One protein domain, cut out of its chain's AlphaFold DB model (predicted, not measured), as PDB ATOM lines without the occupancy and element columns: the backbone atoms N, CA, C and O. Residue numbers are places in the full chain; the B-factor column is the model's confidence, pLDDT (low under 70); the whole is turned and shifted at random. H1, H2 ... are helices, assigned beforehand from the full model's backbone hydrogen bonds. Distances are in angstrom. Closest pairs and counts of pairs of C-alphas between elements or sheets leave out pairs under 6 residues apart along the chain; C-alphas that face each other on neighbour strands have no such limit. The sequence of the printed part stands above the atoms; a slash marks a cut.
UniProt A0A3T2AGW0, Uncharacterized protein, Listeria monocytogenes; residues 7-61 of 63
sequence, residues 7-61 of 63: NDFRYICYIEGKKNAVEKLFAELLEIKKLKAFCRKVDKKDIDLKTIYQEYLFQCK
ATOM      1  N   ASN A   7     153.171 147.838  89.938       94.69
ATOM      2  CA  ASN A   7     152.568 148.018  88.619       94.69
ATOM      3  C   ASN A   7     152.429 146.683  87.884       94.69
ATOM      4  O   ASN A   7     151.353 146.404  87.358       94.69
ATOM      5  N   ASP A   8     153.459 145.835  87.925       93.31
ATOM      6  CA  ASP A   8     153.391 144.493  87.337       93.31
ATOM      7  C   ASP A   8     152.337 143.644  88.051       93.31
ATOM      8  O   ASP A   8     151.489 143.030  87.413       93.31
ATOM      9  N   PHE A   9     152.330 143.667  89.386       93.19
ATOM     10  CA  PHE A   9     151.350 142.959  90.207       93.19
ATOM     11  C   PHE A   9     149.914 143.396  89.883       93.19
ATOM     12  O   PHE A   9     149.017 142.567  89.709       93.19
ATOM     13  N   ARG A  10     149.692 144.711  89.770       94.00
ATOM     14  CA  ARG A  10     148.399 145.288  89.393       94.00
ATOM     15  C   ARG A  10     147.989 144.869  87.991       94.00
ATOM     16  O   ARG A  10     146.822 144.538  87.793       94.00
ATOM     17  N   TYR A  11     148.921 144.879  87.046       94.88
ATOM     18  CA  TYR A  11     148.668 144.454  85.677       94.88
ATOM     19  C   TYR A  11     148.292 142.968  85.611       94.88
ATOM     20  O   TYR A  11     147.271 142.628  85.019       94.88
ATOM     21  N   ILE A  12     149.027 142.096  86.308       92.31
ATOM     22  CA  ILE A  12     148.704 140.664  86.424       92.31
ATOM     23  C   ILE A  12     147.288 140.477  86.986       92.31
ATOM     24  O   ILE A  12     146.477 139.760  86.402       92.31
ATOM     25  N   CYS A  13     146.951 141.177  88.074       92.19
ATOM     26  CA  CYS A  13     145.609 141.125  88.660       92.19
ATOM     27  C   CYS A  13     144.506 141.632  87.719       92.19
ATOM     28  O   CYS A  13     143.360 141.203  87.858       92.19
ATOM     29  N   TYR A  14     144.812 142.549  86.801       92.31
ATOM     30  CA  TYR A  14     143.867 143.027  85.794       92.31
ATOM     31  C   TYR A  14     143.645 141.985  84.689       92.31
ATOM     32  O   TYR A  14     142.499 141.696  84.360       92.31
ATOM     33  N   ILE A  15     144.721 141.388  84.165       93.75
ATOM     34  CA  ILE A  15     144.663 140.410  83.067       93.75
ATOM     35  C   ILE A  15     144.052 139.078  83.512       93.75
ATOM     36  O   ILE A  15     143.172 138.549  82.841       93.75
ATOM     37  N   GLU A  16     144.502 138.525  84.638       90.94
ATOM     38  CA  GLU A  16     144.046 137.205  85.104       90.94
ATOM     39  C   GLU A  16     142.798 137.274  85.997       90.94
ATOM     40  O   GLU A  16     142.174 136.253  86.296       90.94
ATOM     41  N   GLY A  17     142.445 138.478  86.450       91.25
ATOM     42  CA  GLY A  17     141.484 138.698  87.518       91.25
ATOM     43  C   GLY A  17     142.129 138.558  88.899       91.25
ATOM     44  O   GLY A  17     142.864 137.616  89.196       91.25
ATOM     45  N   LYS A  18     141.807 139.504  89.787       91.50
ATOM     46  CA  LYS A  18     142.430 139.676  91.109       91.50
ATOM     47  C   LYS A  18     142.518 138.382  91.932       91.50
ATOM     48  O   LYS A  18     143.543 138.131  92.547       91.50
ATOM     49  N   LYS A  19     141.464 137.559  91.951       93.12
ATOM     50  CA  LYS A  19     141.427 136.303  92.723       93.12
ATOM     51  C   LYS A  19     142.354 135.231  92.147       93.12
ATOM     52  O   LYS A  19     143.141 134.668  92.895       93.12
ATOM     53  N   ASN A  20     142.291 134.993  90.837       93.75
ATOM     54  CA  ASN A  20     143.120 133.987  90.166       93.75
ATOM     55  C   ASN A  20     144.603 134.365  90.215       93.75
ATOM     56  O   ASN A  20     145.442 133.513  90.502       93.75
ATOM     57  N   ALA A  21     144.913 135.648  90.005       93.12
ATOM     58  CA  ALA A  21     146.267 136.175  90.138       93.12
ATOM     59  C   ALA A  21     146.828 135.929  91.545       93.12
ATOM     60  O   ALA A  21     147.947 135.445  91.694       93.12
ATOM     61  N   VAL A  22     146.040 136.221  92.586       92.81
ATOM     62  CA  VAL A  22     146.427 135.942  93.977       92.81
ATOM     63  C   VAL A  22     146.619 134.448  94.203       92.81
ATOM     64  O   VAL A  22     147.624 134.053  94.782       92.81
ATOM     65  N   GLU A  23     145.713 133.606  93.715       94.38
ATOM     66  CA  GLU A  23     145.838 132.158  93.877       94.38
ATOM     67  C   GLU A  23     147.146 131.628  93.283       94.38
ATOM     68  O   GLU A  23     147.883 130.929  93.973       94.38
ATOM     69  N   LYS A  24     147.497 132.037  92.057       92.31
ATOM     70  CA  LYS A  24     148.753 131.635  91.406       92.31
ATOM     71  C   LYS A  24     149.992 132.202  92.093       92.31
ATOM     72  O   LYS A  24     150.941 131.465  92.339       92.31
ATOM     73  N   LEU A  25     150.002 133.502  92.397       91.69
ATOM     74  CA  LEU A  25     151.172 134.173  92.977       91.69
ATOM     75  C   LEU A  25     151.495 133.661  94.379       91.69
ATOM     76  O   LEU A  25     152.665 133.612  94.754       91.69
ATOM     77  N   PHE A  26     150.476 133.269  95.141       92.44
ATOM     78  CA  PHE A  26     150.647 132.773  96.499       92.44
ATOM     79  C   PHE A  26     150.630 131.243  96.613       92.44
ATOM     80  O   PHE A  26     150.922 130.747  97.699       92.44
ATOM     81  N   ALA A  27     150.358 130.493  95.536       91.94
ATOM     82  CA  ALA A  27     150.344 129.021  95.528       91.94
ATOM     83  C   ALA A  27     151.616 128.404  96.118       91.94
ATOM     84  O   ALA A  27     151.550 127.425  96.856       91.94
ATOM     85  N   GLU A  28     152.769 129.000  95.818       87.25
ATOM     86  CA  GLU A  28     154.051 128.539  96.342       87.25
ATOM     87  C   GLU A  28     154.472 129.274  97.618       87.25
ATOM     88  O   GLU A  28     155.420 128.843  98.269       87.25
ATOM     89  N   LEU A  29     153.854 130.411  97.944       88.06
ATOM     90  CA  LEU A  29     154.241 131.270  99.071       88.06
ATOM     91  C   LEU A  29     153.481 130.931 100.357       88.06
ATOM     92  O   LEU A  29     154.006 131.120 101.447       88.06
ATOM     93  N   LEU A  30     152.246 130.447 100.238       89.38
ATOM     94  CA  LEU A  30     151.366 130.151 101.361       89.38
ATOM     95  C   LEU A  30     150.972 128.679 101.379       89.38
ATOM     96  O   LEU A  30     150.710 128.064 100.351       89.38
ATOM     97  N   GLU A  31     150.790 128.147 102.584       90.69
ATOM     98  CA  GLU A  31     150.081 126.884 102.767       90.69
ATOM     99  C   GLU A  31     148.668 126.955 102.169       90.69
ATOM    100  O   GLU A  31     147.951 127.951 102.325       90.69
ATOM    101  N   ILE A  32     148.210 125.844 101.588       89.75
ATOM    102  CA  ILE A  32     146.914 125.728 100.896       89.75
ATOM    103  C   ILE A  32     145.744 126.250 101.750       89.75
ATOM    104  O   ILE A  32     144.837 126.912 101.240       89.75
ATOM    105  N   LYS A  33     145.744 125.981 103.065       90.62
ATOM    106  CA  LYS A  33     144.681 126.435 103.980       90.62
ATOM    107  C   LYS A  33     144.647 127.963 104.106       90.62
ATOM    108  O   LYS A  33     143.564 128.550 104.051       90.62
ATOM    109  N   LYS A  34     145.816 128.599 104.246       92.25
ATOM    110  CA  LYS A  34     145.956 130.061 104.333       92.25
ATOM    111  C   LYS A  34     145.601 130.713 103.000       92.25
ATOM    112  O   LYS A  34     144.815 131.657 102.989       92.25
ATOM    113  N   LEU A  35     146.067 130.138 101.889       93.81
ATOM    114  CA  LEU A  35     145.746 130.601 100.540       93.81
ATOM    115  C   LEU A  35     144.237 130.617 100.279       93.81
ATOM    116  O   LEU A  35     143.688 131.643  99.885       93.81
ATOM    117  N   LYS A  36     143.530 129.520 100.582       93.12
ATOM    118  CA  LYS A  36     142.068 129.449 100.415       93.12
ATOM    119  C   LYS A  36     141.335 130.498 101.250       93.12
ATOM    120  O   LYS A  36     140.382 131.110 100.769       93.12
ATOM    121  N   ALA A  37     141.758 130.714 102.497       92.81
ATOM    122  CA  ALA A  37     141.176 131.752 103.345       92.81
ATOM    123  C   ALA A  37     141.431 133.157 102.776       92.81
ATOM    124  O   ALA A  37     140.536 134.002 102.797       92.81
ATOM    125  N   PHE A  38     142.619 133.388 102.222       92.06
ATOM    126  CA  PHE A  38     142.998 134.655 101.615       92.06
ATOM    127  C   PHE A  38     142.212 134.932 100.325       92.06
ATOM    128  O   PHE A  38     141.564 135.974 100.220       92.06
ATOM    129  N   CYS A  39     142.130 133.969  99.400       92.69
ATOM    130  CA  CYS A  39     141.330 134.086  98.176       92.69
ATOM    131  C   CYS A  39     139.835 134.319  98.456       92.69
ATOM    132  O   CYS A  39     139.185 135.045  97.707       92.69
ATOM    133  N   ARG A  40     139.277 133.771  99.549       93.69
ATOM    134  CA  ARG A  40     137.891 134.065  99.976       93.69
ATOM    135  C   ARG A  40     137.690 135.533 100.359       93.69
ATOM    136  O   ARG A  40     136.650 136.094 100.029       93.69
ATOM    137  N   LYS A  41     138.668 136.161 101.022       92.81
ATOM    138  CA  LYS A  41     138.625 137.600 101.342       92.81
ATOM    139  C   LYS A  41     138.706 138.454 100.075       92.81
ATOM    140  O   LYS A  41     137.995 139.448  99.959       92.81
ATOM    141  N   VAL A  42     139.535 138.050  99.105       92.12
ATOM    142  CA  VAL A  42     139.614 138.721  97.793       92.12
ATOM    143  C   VAL A  42     138.259 138.696  97.082       92.12
ATOM    144  O   VAL A  42     137.823 139.728  96.578       92.12
ATOM    145  N   ASP A  43     137.603 137.535  97.067       90.00
ATOM    146  CA  ASP A  43     136.310 137.299  96.412       90.00
ATOM    147  C   ASP A  43     135.197 138.185  96.986       90.00
ATOM    148  O   ASP A  43     134.452 138.826  96.248       90.00
ATOM    149  N   LYS A  44     135.157 138.305  98.318       91.94
ATOM    150  CA  LYS A  44     134.228 139.184  99.041       91.94
ATOM    151  C   LYS A  44     134.555 140.675  98.920       91.94
ATOM    152  O   LYS A  44     133.785 141.501  99.392       91.94
ATOM    153  N   LYS A  45     135.672 141.028  98.269       86.69
ATOM    154  CA  LYS A  45     136.237 142.388  98.221       86.69
ATOM    155  C   LYS A  45     136.570 142.959  99.608       86.69
ATOM    156  O   LYS A  45     136.716 144.169  99.740       86.69
ATOM    157  N   ASP A  46     136.789 142.091 100.598       85.62
ATOM    158  CA  ASP A  46     137.135 142.466 101.978       85.62
ATOM    159  C   ASP A  46     138.548 143.068 102.089       85.62
ATOM    160  O   ASP A  46     138.907 143.651 103.107       85.62
ATOM    161  N   ILE A  47     139.379 142.890 101.056       90.75
ATOM    162  CA  ILE A  47     140.762 143.373 101.011       90.75
ATOM    163  C   ILE A  47     141.063 144.069  99.684       90.75
ATOM    164  O   ILE A  47     140.660 143.611  98.608       90.75
ATOM    165  N   ASP A  48     141.806 145.171  99.731       91.50
ATOM    166  CA  ASP A  48     142.211 145.937  98.554       91.50
ATOM    167  C   ASP A  48     143.514 145.399  97.924       91.50
ATOM    168  O   ASP A  48     144.204 144.540  98.472       91.50
ATOM    169  N   LEU A  49     143.835 145.872  96.717       91.62
ATOM    170  CA  LEU A  49     144.997 145.401  95.953       91.62
ATOM    171  C   LEU A  49     146.337 145.738  96.631       91.62
ATOM    172  O   LEU A  49     147.289 144.966  96.532       91.62
ATOM    173  N   LYS A  50     146.424 146.884  97.311       93.88
ATOM    174  CA  LYS A  50     147.639 147.337  97.988       93.88
ATOM    175  C   LYS A  50     147.926 146.455  99.198       93.88
ATOM    176  O   LYS A  50     149.070 146.049  99.371       93.88
ATOM    177  N   THR A  51     146.896 146.095  99.960       95.06
ATOM    178  CA  THR A  51     147.008 145.149 101.083       95.06
ATOM    179  C   THR A  51     147.510 143.783 100.616       95.06
ATOM    180  O   THR A  51     148.455 143.239 101.180       95.06
ATOM    181  N   ILE A  52     146.951 143.261  99.522       94.50
ATOM    182  CA  ILE A  52     147.411 142.000  98.920       94.50
ATOM    183  C   ILE A  52     148.875 142.095  98.475       94.50
ATOM    184  O   ILE A  52     149.646 141.163  98.687       94.50
ATOM    185  N   TYR A  53     149.275 143.214  97.872       94.88
ATOM    186  CA  TYR A  53     150.659 143.411  97.450       94.88
ATOM    187  C   TYR A  53     151.634 143.486  98.635       94.88
ATOM    188  O   TYR A  53     152.738 142.957  98.546       94.88
ATOM    189  N   GLN A  54     151.240 144.095  99.758       94.56
ATOM    190  CA  GLN A  54     152.059 144.085 100.976       94.56
ATOM    191  C   GLN A  54     152.245 142.667 101.518       94.56
ATOM    192  O   GLN A  54     153.370 142.290 101.835       94.56
ATOM    193  N   GLU A  55     151.179 141.864 101.541       94.06
ATOM    194  CA  GLU A  55     151.270 140.449 101.921       94.06
ATOM    195  C   GLU A  55     152.212 139.685 100.977       94.06
ATOM    196  O   GLU A  55     153.065 138.928 101.425       94.06
ATOM    197  N   TYR A  56     152.130 139.937  99.668       93.12
ATOM    198  CA  TYR A  56     153.033 139.334  98.683       93.12
ATOM    199  C   TYR A  56     154.499 139.692  98.966       93.12
ATOM    200  O   TYR A  56     155.366 138.815  98.954       93.12
ATOM    201  N   LEU A  57     154.784 140.966  99.256       93.19
ATOM    202  CA  LEU A  57     156.129 141.420  99.608       93.19
ATOM    203  C   LEU A  57     156.631 140.811 100.919       93.19
ATOM    204  O   LEU A  57     157.822 140.523 101.011       93.19
ATOM    205  N   PHE A  58     155.751 140.641 101.906       92.81
ATOM    206  CA  PHE A  58     156.063 140.004 103.183       92.81
ATOM    207  C   PHE A  58     156.450 138.536 102.971       92.81
ATOM    208  O   PHE A  58     157.587 138.160 103.238       92.81
ATOM    209  N   GLN A  59     155.587 137.750 102.321       90.31
ATOM    210  CA  GLN A  59     155.857 136.337 102.034       90.31
ATOM    211  C   GLN A  59     157.082 136.128 101.122       90.31
ATOM    212  O   GLN A  59     157.771 135.121 101.226       90.31
ATOM    213  N   CYS A  60     157.400 137.076 100.234       88.12
ATOM    214  CA  CYS A  60     158.626 137.036  99.425       88.12
ATOM    215  C   CYS A  60     159.915 137.385 100.196       88.12
ATOM    216  O   CYS A  60     160.994 137.309  99.604       88.12
ATOM    217  N   LYS A  61     159.827 137.877 101.436       85.00
ATOM    218  CA  LYS A  61     160.988 138.129 102.309       85.00
ATOM    219  C   LYS A  61     161.264 136.957 103.247       85.00
ATOM    220  O   LYS A  61     162.427 136.724 103.547       85.00
TER     221      LYS A  61
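What this domain is: This is residues 7 to 61 of the 63 residues of an uncharacterized protein of Listeria monocytogenes (UniProt A0A3T2AGW0). Three helices, H2, H3 and H4, run nearly along one line with their centres in a triangle, and the first helix, H1, slants steeply on the side away from H3, making a corner with H2 and coming close to H4. H2 packs on both H3 and H4, while H3 and H4 stay apart from each other. The printed part has 55 residues with four named helices, H1 to H4 in order, and no named strand; its class is all helix. It is compact, with a radius of gyration of the C-alphas of 10.1 A, and spans 26 by 25 by 17 A.

Where its parts are: H1, residues 7 to 15, begins with C-alpha 7 at (152.568, 148.018, 88.619) and is 12.3 A long from first to last C-alpha. H2, residues 18 to 26, is 12.0 A long. H3, residues 32 to 43, is the longest helix at 16.3 A. H4, residues 49 to 59, is 15.4 A long and ends with C-alpha 59 at (155.857, 136.337, 102.034).

How they stand to each other: H2 is the hub, touching three helices. H1 and H2 touch only at the corner by their link, opposite ways at a steep tilt of 57 degrees; their closest C-alphas, of Cys 13 and Ala 21, are 5.2 A apart. H2 and H3 form a helical hairpin, touching at a shallow tilt of 21 degrees, opposite ways; their closest C-alphas, of Lys 19 and Cys 39, are 5.9 A apart. H2 and H4 touch at a shallow tilt of 6 degrees, the same way, with the closest C-alphas, of Phe 26 and Tyr 56, 7.3 A apart. H1 and H4 are close but not clearly touching, with the closest C-alphas, of Phe 9 and Tyr 53, 7.3 A apart. H1 and H3 are apart. In H1, H2, H3 and H4 every O i to N i+4 pair is within hydrogen-bond range.

The domain as a whole: The two C-alphas farthest apart, of Asn 7 and Lys 33, are 27.6 A apart. The printed part has no cut, and its three links between helices are tight. The mean pLDDT of the printed part is 92.0, and no printed residue is under 70.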